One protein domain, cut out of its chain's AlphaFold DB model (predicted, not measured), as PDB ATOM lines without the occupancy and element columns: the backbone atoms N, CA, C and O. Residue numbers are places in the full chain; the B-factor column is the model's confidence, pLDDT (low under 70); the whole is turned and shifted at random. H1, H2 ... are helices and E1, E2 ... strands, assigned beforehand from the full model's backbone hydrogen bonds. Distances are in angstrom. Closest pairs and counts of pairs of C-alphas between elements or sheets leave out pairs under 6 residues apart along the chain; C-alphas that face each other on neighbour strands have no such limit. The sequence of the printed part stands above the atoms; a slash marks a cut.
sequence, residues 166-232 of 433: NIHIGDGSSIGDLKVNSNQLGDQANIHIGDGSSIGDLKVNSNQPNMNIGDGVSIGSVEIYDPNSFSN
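This is residues 166 to 232 of the 433 residues of an uncharacterized protein of Pseudanabaena sp. UWO311 (UniProt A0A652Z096). The chain is wound in three stacked turns, a short solenoid, in which each turn puts one strand into each of two sheets: E1 and E2, then E3 and E4, then E5 and E6. The two sheets lie face to face as a sandwich, and a tail with H1 lies beyond one end of the turns. The printed part has 67 residues, with six named strands followed by one named helix; the sheets, in the orders E1 E3 E5 and E2 E4 E6, are parallel throughout, and the class is mostly strand. The whole is compact, with a radius of gyration of the C-alphas of 12.1 A, yet elongated, spanning 37 by 19 by 15 A.

E1, residues 166 to 169, begins at C-alpha 166 (140.410, 109.640, 165.795). E2 is residues 178 to 181, and E3 is residues 188 to 193, 16.0 A long. E4, residues 198 to 205, measures 20.1 A and bends by 62 degrees at residue 201. E5, residues 208 to 213, measures 15.9 A. E6, residues 218 to 225, measures 20.1 A and bends by 55 degrees at residue 221. H1, residues 229 to 232, ends at C-alpha 232 (148.600, 119.780, 142.662).

E1 and E3 are parallel at 11 degrees, with N 167 and O 190 2.9 A apart, within hydrogen-bond range. E3 and E5 are parallel at 9 degrees, with N 191 and O 210 at 2.8 A. E2 and E4 are parallel at 14 degrees, with N 178 and O 201 at 2.8 A. E4 and E6 are parallel at 5 degrees, with N 202 and O 221 at 2.8 A. The parts of the sheets that face each other are 9.9 A centre to centre, their best planes 6 degrees apart. H1 is on neither sheet, and is too short for any O i to N i+4 pair.

The C-alphas farthest apart, of Gly 172 and Asn 232, are 38.2 A apart. The printed part has no cut, and no link is long. Residues 183 to 187 and 227 to 232 have pLDDT under 70.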
ATOM      1  N   ASN A 166     140.712 108.866 164.601       76.88
ATOM      2  CA  ASN A 166     140.410 109.640 165.795       76.88
ATOM      3  C   ASN A 166     141.553 109.427 166.786       76.88
ATOM      4  O   ASN A 166     141.692 108.347 167.358       76.88
ATOM      5  N   ILE A 167     142.396 110.440 166.952       83.81
ATOM      6  CA  ILE A 167     143.500 110.412 167.912       83.81
ATOM      7  C   ILE A 167     143.113 111.312 169.071       83.81
ATOM      8  O   ILE A 167     142.822 112.486 168.869       83.81
ATOM      9  N   HIS A 168     143.110 110.751 170.275       89.75
ATOM     10  CA  HIS A 168     142.865 111.482 171.508       89.75
ATOM     11  C   HIS A 168     144.097 111.359 172.401       89.75
ATOM     12  O   HIS A 168     144.490 110.253 172.773       89.75
ATOM     13  N   ILE A 169     144.714 112.492 172.709       88.19
ATOM     14  CA  ILE A 169     145.821 112.616 173.655       88.19
ATOM     15  C   ILE A 169     145.221 113.252 174.900       88.19
ATOM     16  O   ILE A 169     144.651 114.332 174.800       88.19
ATOM     17  N   GLY A 170     145.287 112.568 176.041       84.69
ATOM     18  CA  GLY A 170     144.725 113.088 177.289       84.69
ATOM     19  C   GLY A 170     145.562 114.226 177.874       84.69
ATOM     20  O   GLY A 170     146.734 114.376 177.529       84.69
ATOM     21  N   ASP A 171     144.972 114.983 178.790       88.75
ATOM     22  CA  ASP A 171     145.620 116.115 179.456       88.75
ATOM     23  C   ASP A 171     146.945 115.719 180.140       88.75
ATOM     24  O   ASP A 171     147.078 114.635 180.716       88.75
ATOM     25  N   GLY A 172     147.944 116.602 180.080       80.44
ATOM     26  CA  GLY A 172     149.260 116.440 180.705       80.44
ATOM     27  C   GLY A 172     150.157 115.378 180.062       80.44
ATOM     28  O   GLY A 172     151.200 115.033 180.626       80.44
ATOM     29  N   SER A 173     149.773 114.828 178.907       85.88
ATOM     30  CA  SER A 173     150.527 113.762 178.243       85.88
ATOM     31  C   SER A 173     151.803 114.290 177.593       85.88
ATOM     32  O   SER A 173     151.788 115.335 176.955       85.88
ATOM     33  N   SER A 174     152.900 113.534 177.679       89.50
ATOM     34  CA  SER A 174     154.134 113.819 176.937       89.50
ATOM     35  C   SER A 174     154.360 112.750 175.873       89.50
ATOM     36  O   SER A 174     154.541 111.573 176.188       89.50
ATOM     37  N   ILE A 175     154.314 113.158 174.611       85.12
ATOM     38  CA  ILE A 175     154.556 112.336 173.429       85.12
ATOM     39  C   ILE A 175     155.799 112.897 172.734       85.12
ATOM     40  O   ILE A 175     155.999 114.106 172.681       85.12
ATOM     41  N   GLY A 176     156.656 112.021 172.206       90.44
ATOM     42  CA  GLY A 176     157.706 112.435 171.273       90.44
ATOM     43  C   GLY A 176     157.085 112.872 169.944       90.44
ATOM     44  O   GLY A 176     156.173 113.692 169.906       90.44
ATOM     45  N   ASP A 177     157.510 112.274 168.840       88.62
ATOM     46  CA  ASP A 177     156.948 112.619 167.534       88.62
ATOM     47  C   ASP A 177     155.656 111.842 167.258       88.62
ATOM     48  O   ASP A 177     155.586 110.622 167.438       88.62
ATOM     49  N   LEU A 178     154.632 112.540 166.766       87.44
ATOM     50  CA  LEU A 178     153.353 111.955 166.382       87.44
ATOM     51  C   LEU A 178     153.155 112.058 164.870       87.44
ATOM     52  O   LEU A 178     153.025 113.142 164.303       87.44
ATOM     53  N   LYS A 179     153.065 110.901 164.207       87.50
ATOM     54  CA  LYS A 179     152.767 110.816 162.775       87.50
ATOM     55  C   LYS A 179     151.389 110.214 162.530       87.50
ATOM     56  O   LYS A 179     151.151 109.047 162.831       87.50
ATOM     57  N   VAL A 180     150.513 110.992 161.906       85.00
ATOM     58  CA  VAL A 180     149.139 110.610 161.568       85.00
ATOM     59  C   VAL A 180     149.033 110.449 160.057       85.00
ATOM     60  O   VAL A 180     149.185 111.417 159.322       85.00
ATOM     61  N   ASN A 181     148.786 109.230 159.570       76.50
ATOM     62  CA  ASN A 181     148.616 108.955 158.140       76.50
ATOM     63  C   ASN A 181     147.184 108.491 157.849       76.50
ATOM     64  O   ASN A 181     146.869 107.326 158.101       76.50
ATOM     65  N   SER A 182     146.346 109.345 157.254       74.88
ATOM     66  CA  SER A 182     145.038 108.939 156.728       74.88
ATOM     67  C   SER A 182     145.160 108.656 155.225       74.88
ATOM     68  O   SER A 182     144.915 109.482 154.350       74.88
ATOM     69  N   ASN A 183     145.659 107.460 154.905       56.25
ATOM     70  CA  ASN A 183     146.029 107.087 153.537       56.25
ATOM     71  C   ASN A 183     144.836 106.671 152.646       56.25
ATOM     72  O   ASN A 183     145.081 106.175 151.539       56.25
ATOM     73  N   GLN A 184     143.576 106.809 153.081       56.22
ATOM     74  CA  GLN A 184     142.413 106.494 152.242       56.22
ATOM     75  C   GLN A 184     141.723 107.764 151.727       56.22
ATOM     76  O   GLN A 184     141.624 108.787 152.404       56.22
ATOM     77  N   LEU A 185     141.297 107.708 150.459       42.38
ATOM     78  CA  LEU A 185     140.604 108.802 149.781       42.38
ATOM     79  C   LEU A 185     139.314 109.133 150.545       42.38
ATOM     80  O   LEU A 185     138.358 108.366 150.485       42.38
ATOM     81  N   GLY A 186     139.296 110.285 151.217       56.88
ATOM     82  CA  GLY A 186     138.130 110.795 151.946       56.88
ATOM     83  C   GLY A 186     138.273 110.805 153.469       56.88
ATOM     84  O   GLY A 186     137.372 111.305 154.136       56.88
ATOM     85  N   ASP A 187     139.385 110.314 154.022       65.25
ATOM     86  CA  ASP A 187     139.541 110.235 155.475       65.25
ATOM     87  C   ASP A 187     139.803 111.611 156.100       65.25
ATOM     88  O   ASP A 187     140.842 112.244 155.870       65.25
ATOM     89  N   GLN A 188     138.865 112.035 156.942       74.31
ATOM     90  CA  GLN A 188     139.067 113.088 157.930       74.31
ATOM     91  C   GLN A 188     139.904 112.527 159.084       74.31
ATOM     92  O   GLN A 188     139.589 111.467 159.633       74.31
ATOM     93  N   ALA A 189     140.976 113.226 159.450       82.94
ATOM     94  CA  ALA A 189     141.729 112.936 160.666       82.94
ATOM     95  C   ALA A 189     141.222 113.865 161.772       82.94
ATOM     96  O   ALA A 189     141.417 115.074 161.669       82.94
ATOM     97  N   ASN A 190     140.578 113.319 162.808       87.50
ATOM     98  CA  ASN A 190     140.178 114.104 163.975       87.50
ATOM     99  C   ASN A 190     141.225 113.907 165.072       87.50
ATOM    100  O   ASN A 190     141.367 112.814 165.621       87.50
ATOM    101  N   ILE A 191     141.971 114.957 165.387       90.81
ATOM    102  CA  ILE A 191     143.042 114.924 166.382       90.81
ATOM    103  C   ILE A 191     142.620 115.827 167.534       90.81
ATOM    104  O   ILE A 191     142.424 117.022 167.340       90.81
ATOM    105  N   HIS A 192     142.469 115.258 168.724       94.00
ATOM    106  CA  HIS A 192     142.200 115.988 169.953       94.00
ATOM    107  C   HIS A 192     143.398 115.868 170.891       94.00
ATOM    108  O   HIS A 192     143.826 114.755 171.204       94.00
ATOM    109  N   ILE A 193     143.927 117.005 171.328       92.88
ATOM    110  CA  ILE A 193     145.080 117.100 172.218       92.88
ATOM    111  C   ILE A 193     144.623 117.790 173.496       92.88
ATOM    112  O   ILE A 193     144.214 118.941 173.431       92.88
ATOM    113  N   GLY A 194     144.668 117.084 174.618       91.00
ATOM    114  CA  GLY A 194     144.251 117.581 175.922       91.00
ATOM    115  C   GLY A 194     145.204 118.620 176.508       91.00
ATOM    116  O   GLY A 194     146.362 118.731 176.090       91.00
ATOM    117  N   ASP A 195     144.721 119.360 177.497       93.44
ATOM    118  CA  ASP A 195     145.400 120.501 178.112       93.44
ATOM    119  C   ASP A 195     146.754 120.103 178.722       93.44
ATOM    120  O   ASP A 195     146.925 119.010 179.253       93.44
ATOM    121  N   GLY A 196     147.753 120.984 178.668       89.69
ATOM    122  CA  GLY A 196     149.071 120.761 179.279       89.69
ATOM    123  C   GLY A 196     149.909 119.647 178.638       89.69
ATOM    124  O   GLY A 196     150.921 119.242 179.213       89.69
ATOM    125  N   SER A 197     149.503 119.129 177.476       92.69
ATOM    126  CA  SER A 197     150.252 118.092 176.760       92.69
ATOM    127  C   SER A 197     151.526 118.639 176.107       92.69
ATOM    128  O   SER A 197     151.581 119.787 175.681       92.69
ATOM    129  N   SER A 198     152.550 117.804 175.962       91.06
ATOM    130  CA  SER A 198     153.769 118.099 175.208       91.06
ATOM    131  C   SER A 198     153.925 117.088 174.077       91.06
ATOM    132  O   SER A 198     153.872 115.885 174.317       91.06
ATOM    133  N   ILE A 199     154.092 117.561 172.847       91.31
ATOM    134  CA  ILE A 199     154.362 116.762 171.653       91.31
ATOM    135  C   ILE A 199     155.666 117.288 171.045       91.31
ATOM    136  O   ILE A 199     155.872 118.499 170.977       91.31
ATOM    137  N   GLY A 200     156.536 116.392 170.588       92.81
ATOM    138  CA  GLY A 200     157.657 116.725 169.707       92.81
ATOM    139  C   GLY A 200     157.150 117.233 168.356       92.81
ATOM    140  O   GLY A 200     156.465 118.251 168.273       92.81
ATOM    141  N   ASP A 201     157.436 116.521 167.273       91.94
ATOM    142  CA  ASP A 201     156.939 116.901 165.949       91.94
ATOM    143  C   ASP A 201     155.611 116.208 165.605       91.94
ATOM    144  O   ASP A 201     155.490 114.983 165.659       91.94
ATOM    145  N   LEU A 202     154.609 116.985 165.189       91.75
ATOM    146  CA  LEU A 202     153.305 116.508 164.732       91.75
ATOM    147  C   LEU A 202     153.220 116.561 163.203       91.75
ATOM    148  O   LEU A 202     153.088 117.629 162.607       91.75
ATOM    149  N   LYS A 203     153.232 115.393 162.553       89.81
ATOM    150  CA  LYS A 203     153.102 115.265 161.092       89.81
ATOM    151  C   LYS A 203     151.763 114.637 160.731       89.81
ATOM    152  O   LYS A 203     151.547 113.455 160.996       89.81
ATOM    153  N   VAL A 204     150.874 115.399 160.098       89.56
ATOM    154  CA  VAL A 204     149.512 114.964 159.748       89.56
ATOM    155  C   VAL A 204     149.365 114.888 158.238       89.56
ATOM    156  O   VAL A 204     149.437 115.902 157.564       89.56
ATOM    157  N   ASN A 205     149.134 113.695 157.703       82.69
ATOM    158  CA  ASN A 205     148.875 113.463 156.287       82.69
ATOM    159  C   ASN A 205     147.379 113.174 156.069       82.69
ATOM    160  O   ASN A 205     146.962 112.022 156.214       82.69
ATOM    161  N   SER A 206     146.579 114.212 155.791       83.00
ATOM    162  CA  SER A 206     145.116 114.138 155.615       83.00
ATOM    163  C   SER A 206     144.593 115.251 154.696       83.00
ATOM    164  O   SER A 206     145.109 116.365 154.708       83.00
ATOM    165  N   ASN A 207     143.532 114.966 153.931       78.69
ATOM    166  CA  ASN A 207     142.869 115.949 153.057       78.69
ATOM    167  C   ASN A 207     142.050 116.988 153.842       78.69
ATOM    168  O   ASN A 207     141.779 118.073 153.337       78.69
ATOM    169  N   GLN A 208     141.581 116.618 155.037       84.38
ATOM    170  CA  GLN A 208     140.722 117.435 155.896       84.38
ATOM    171  C   GLN A 208     141.044 117.128 157.367       84.38
ATOM    172  O   GLN A 208     140.289 116.405 158.024       84.38
ATOM    173  N   PRO A 209     142.187 117.607 157.891       87.88
ATOM    174  CA  PRO A 209     142.494 117.457 159.303       87.88
ATOM    175  C   PRO A 209     141.575 118.364 160.124       87.88
ATOM    176  O   PRO A 209     141.471 119.563 159.869       87.88
ATOM    177  N   ASN A 210     140.926 117.793 161.127       89.88
ATOM    178  CA  ASN A 210     140.212 118.524 162.158       89.88
ATOM    179  C   ASN A 210     141.006 118.380 163.456       89.88
ATOM    180  O   ASN A 210     141.093 117.287 164.016       89.88
ATOM    181  N   MET A 211     141.637 119.462 163.898       92.25
ATOM    182  CA  MET A 211     142.503 119.450 165.071       92.25
ATOM    183  C   MET A 211     141.905 120.328 166.163       92.25
ATOM    184  O   MET A 211     141.619 121.501 165.930       92.25
ATOM    185  N   ASN A 212     141.735 119.754 167.346       93.69
ATOM    186  CA  ASN A 212     141.354 120.462 168.556       93.69
ATOM    187  C   ASN A 212     142.515 120.359 169.551       93.69
ATOM    188  O   ASN A 212     142.925 119.252 169.898       93.69
ATOM    189  N   ILE A 213     143.067 121.502 169.945       94.00
ATOM    190  CA  ILE A 213     144.251 121.599 170.798       94.00
ATOM    191  C   ILE A 213     143.838 122.324 172.074       94.00
ATOM    192  O   ILE A 213     143.342 123.447 171.999       94.00
ATOM    193  N   GLY A 214     144.035 121.663 173.206       92.81
ATOM    194  CA  GLY A 214     143.771 122.174 174.539       92.81
ATOM    195  C   GLY A 214     144.739 123.271 174.978       92.81
ATOM    196  O   GLY A 214     145.748 123.567 174.326       92.81
ATOM    197  N   ASP A 215     144.431 123.875 176.116       94.50
ATOM    198  CA  ASP A 215     145.194 124.967 176.701       94.50
ATOM    199  C   ASP A 215     146.541 124.473 177.244       94.50
ATOM    200  O   ASP A 215     146.662 123.400 177.830       94.50
ATOM    201  N   GLY A 216     147.601 125.267 177.073       91.69
ATOM    202  CA  GLY A 216     148.928 124.935 177.608       91.69
ATOM    203  C   GLY A 216     149.649 123.784 176.895       91.69
ATOM    204  O   GLY A 216     150.636 123.277 177.426       91.69
ATOM    205  N   VAL A 217     149.190 123.382 175.706       94.56
ATOM    206  CA  VAL A 217     149.869 122.374 174.883       94.56
ATOM    207  C   VAL A 217     151.157 122.940 174.269       94.56
ATOM    208  O   VAL A 217     151.159 124.020 173.678       94.56
ATOM    209  N   SER A 218     152.254 122.186 174.356       92.56
ATOM    210  CA  SER A 218     153.518 122.466 173.668       92.56
ATOM    211  C   SER A 218     153.690 121.494 172.501       92.56
ATOM    212  O   SER A 218     153.687 120.289 172.713       92.56
ATOM    213  N   ILE A 219     153.816 121.996 171.271       94.19
ATOM    214  CA  ILE A 219     154.119 121.180 170.083       94.19
ATOM    215  C   ILE A 219     155.387 121.745 169.444       94.19
ATOM    216  O   ILE A 219     155.453 122.951 169.213       94.19
ATOM    217  N   GLY A 220     156.377 120.895 169.167       94.19
ATOM    218  CA  GLY A 220     157.642 121.274 168.533       94.19
ATOM    219  C   GLY A 220     157.437 121.875 167.141       94.19
ATOM    220  O   GLY A 220     157.593 123.081 166.949       94.19
ATOM    221  N   SER A 221     157.059 121.049 166.164       92.88
ATOM    222  CA  SER A 221     156.666 121.505 164.827       92.88
ATOM    223  C   SER A 221     155.392 120.813 164.346       92.88
ATOM    224  O   SER A 221     155.142 119.654 164.666       92.88
ATOM    225  N   VAL A 222     154.560 121.529 163.586       92.12
ATOM    226  CA  VAL A 222     153.330 120.983 162.994       92.12
ATOM    227  C   VAL A 222     153.461 121.012 161.475       92.12
ATOM    228  O   VAL A 222     153.462 122.077 160.862       92.12
ATOM    229  N   GLU A 223     153.546 119.835 160.861       87.12
ATOM    230  CA  GLU A 223     153.570 119.666 159.410       87.12
ATOM    231  C   GLU A 223     152.269 119.001 158.955       87.12
ATOM    232  O   GLU A 223     152.047 117.807 159.172       87.12
ATOM    233  N   ILE A 224     151.401 119.772 158.303       87.44
ATOM    234  CA  ILE A 224     150.179 119.249 157.694       87.44
ATOM    235  C   ILE A 224     150.449 119.017 156.210       87.44
ATOM    236  O   ILE A 224     150.631 119.954 155.432       87.44
ATOM    237  N   TYR A 225     150.466 117.751 155.821       79.69
ATOM    238  CA  TYR A 225     150.559 117.306 154.447       79.69
ATOM    239  C   TYR A 225     149.157 117.016 153.926       79.69
ATOM    240  O   TYR A 225     148.479 116.110 154.405       79.69
ATOM    241  N   ASP A 226     148.728 117.756 152.911       74.12
ATOM    242  CA  ASP A 226     147.621 117.299 152.082       74.12
ATOM    243  C   ASP A 226     148.197 116.307 151.052       74.12
ATOM    244  O   ASP A 226     149.005 116.703 150.196       74.12
ATOM    245  N   PRO A 227     147.824 115.013 151.108       64.94
ATOM    246  CA  PRO A 227     148.341 114.015 150.179       64.94
ATOM    247  C   PRO A 227     147.973 114.328 148.722       64.94
ATOM    248  O   PRO A 227     148.653 113.848 147.811       64.94
ATOM    249  N   ASN A 228     146.960 115.167 148.482       59.81
ATOM    250  CA  ASN A 228     146.608 115.655 147.153       59.81
ATOM    251  C   ASN A 228     147.351 116.948 146.767       59.81
ATOM    252  O   ASN A 228     147.520 117.224 145.574       59.81
ATOM    253  N   SER A 229     147.856 117.725 147.725       51.25
ATOM    254  CA  SER A 229     148.603 118.960 147.444       51.25
ATOM    255  C   SER A 229     149.955 118.691 146.786       51.25
ATOM    256  O   SER A 229     150.339 119.425 145.878       51.25
ATOM    257  N   PHE A 230     150.635 117.583 147.109       52.75
ATOM    258  CA  PHE A 230     151.838 117.176 146.364       52.75
ATOM    259  C   PHE A 230     151.551 116.811 144.905       52.75
ATOM    260  O   PHE A 230     152.434 116.936 144.058       52.75
ATOM    261  N   SER A 231     150.325 116.390 144.579       50.88
ATOM    262  CA  SER A 231     149.929 116.195 143.182       50.88
ATOM    263  C   SER A 231     149.507 117.485 142.474       50.88
ATOM    264  O   SER A 231     149.574 117.527 141.247       50.88
ATOM    265  N   ASN A 232     149.141 118.536 143.218       44.19
ATOM    266  CA  ASN A 232     148.600 119.780 142.662       44.19
ATOM    267  C   ASN A 232     149.585 120.963 142.664       44.19
ATOM    268  O   ASN A 232     149.383 121.908 141.906       44.19
TER     269      ASN A 232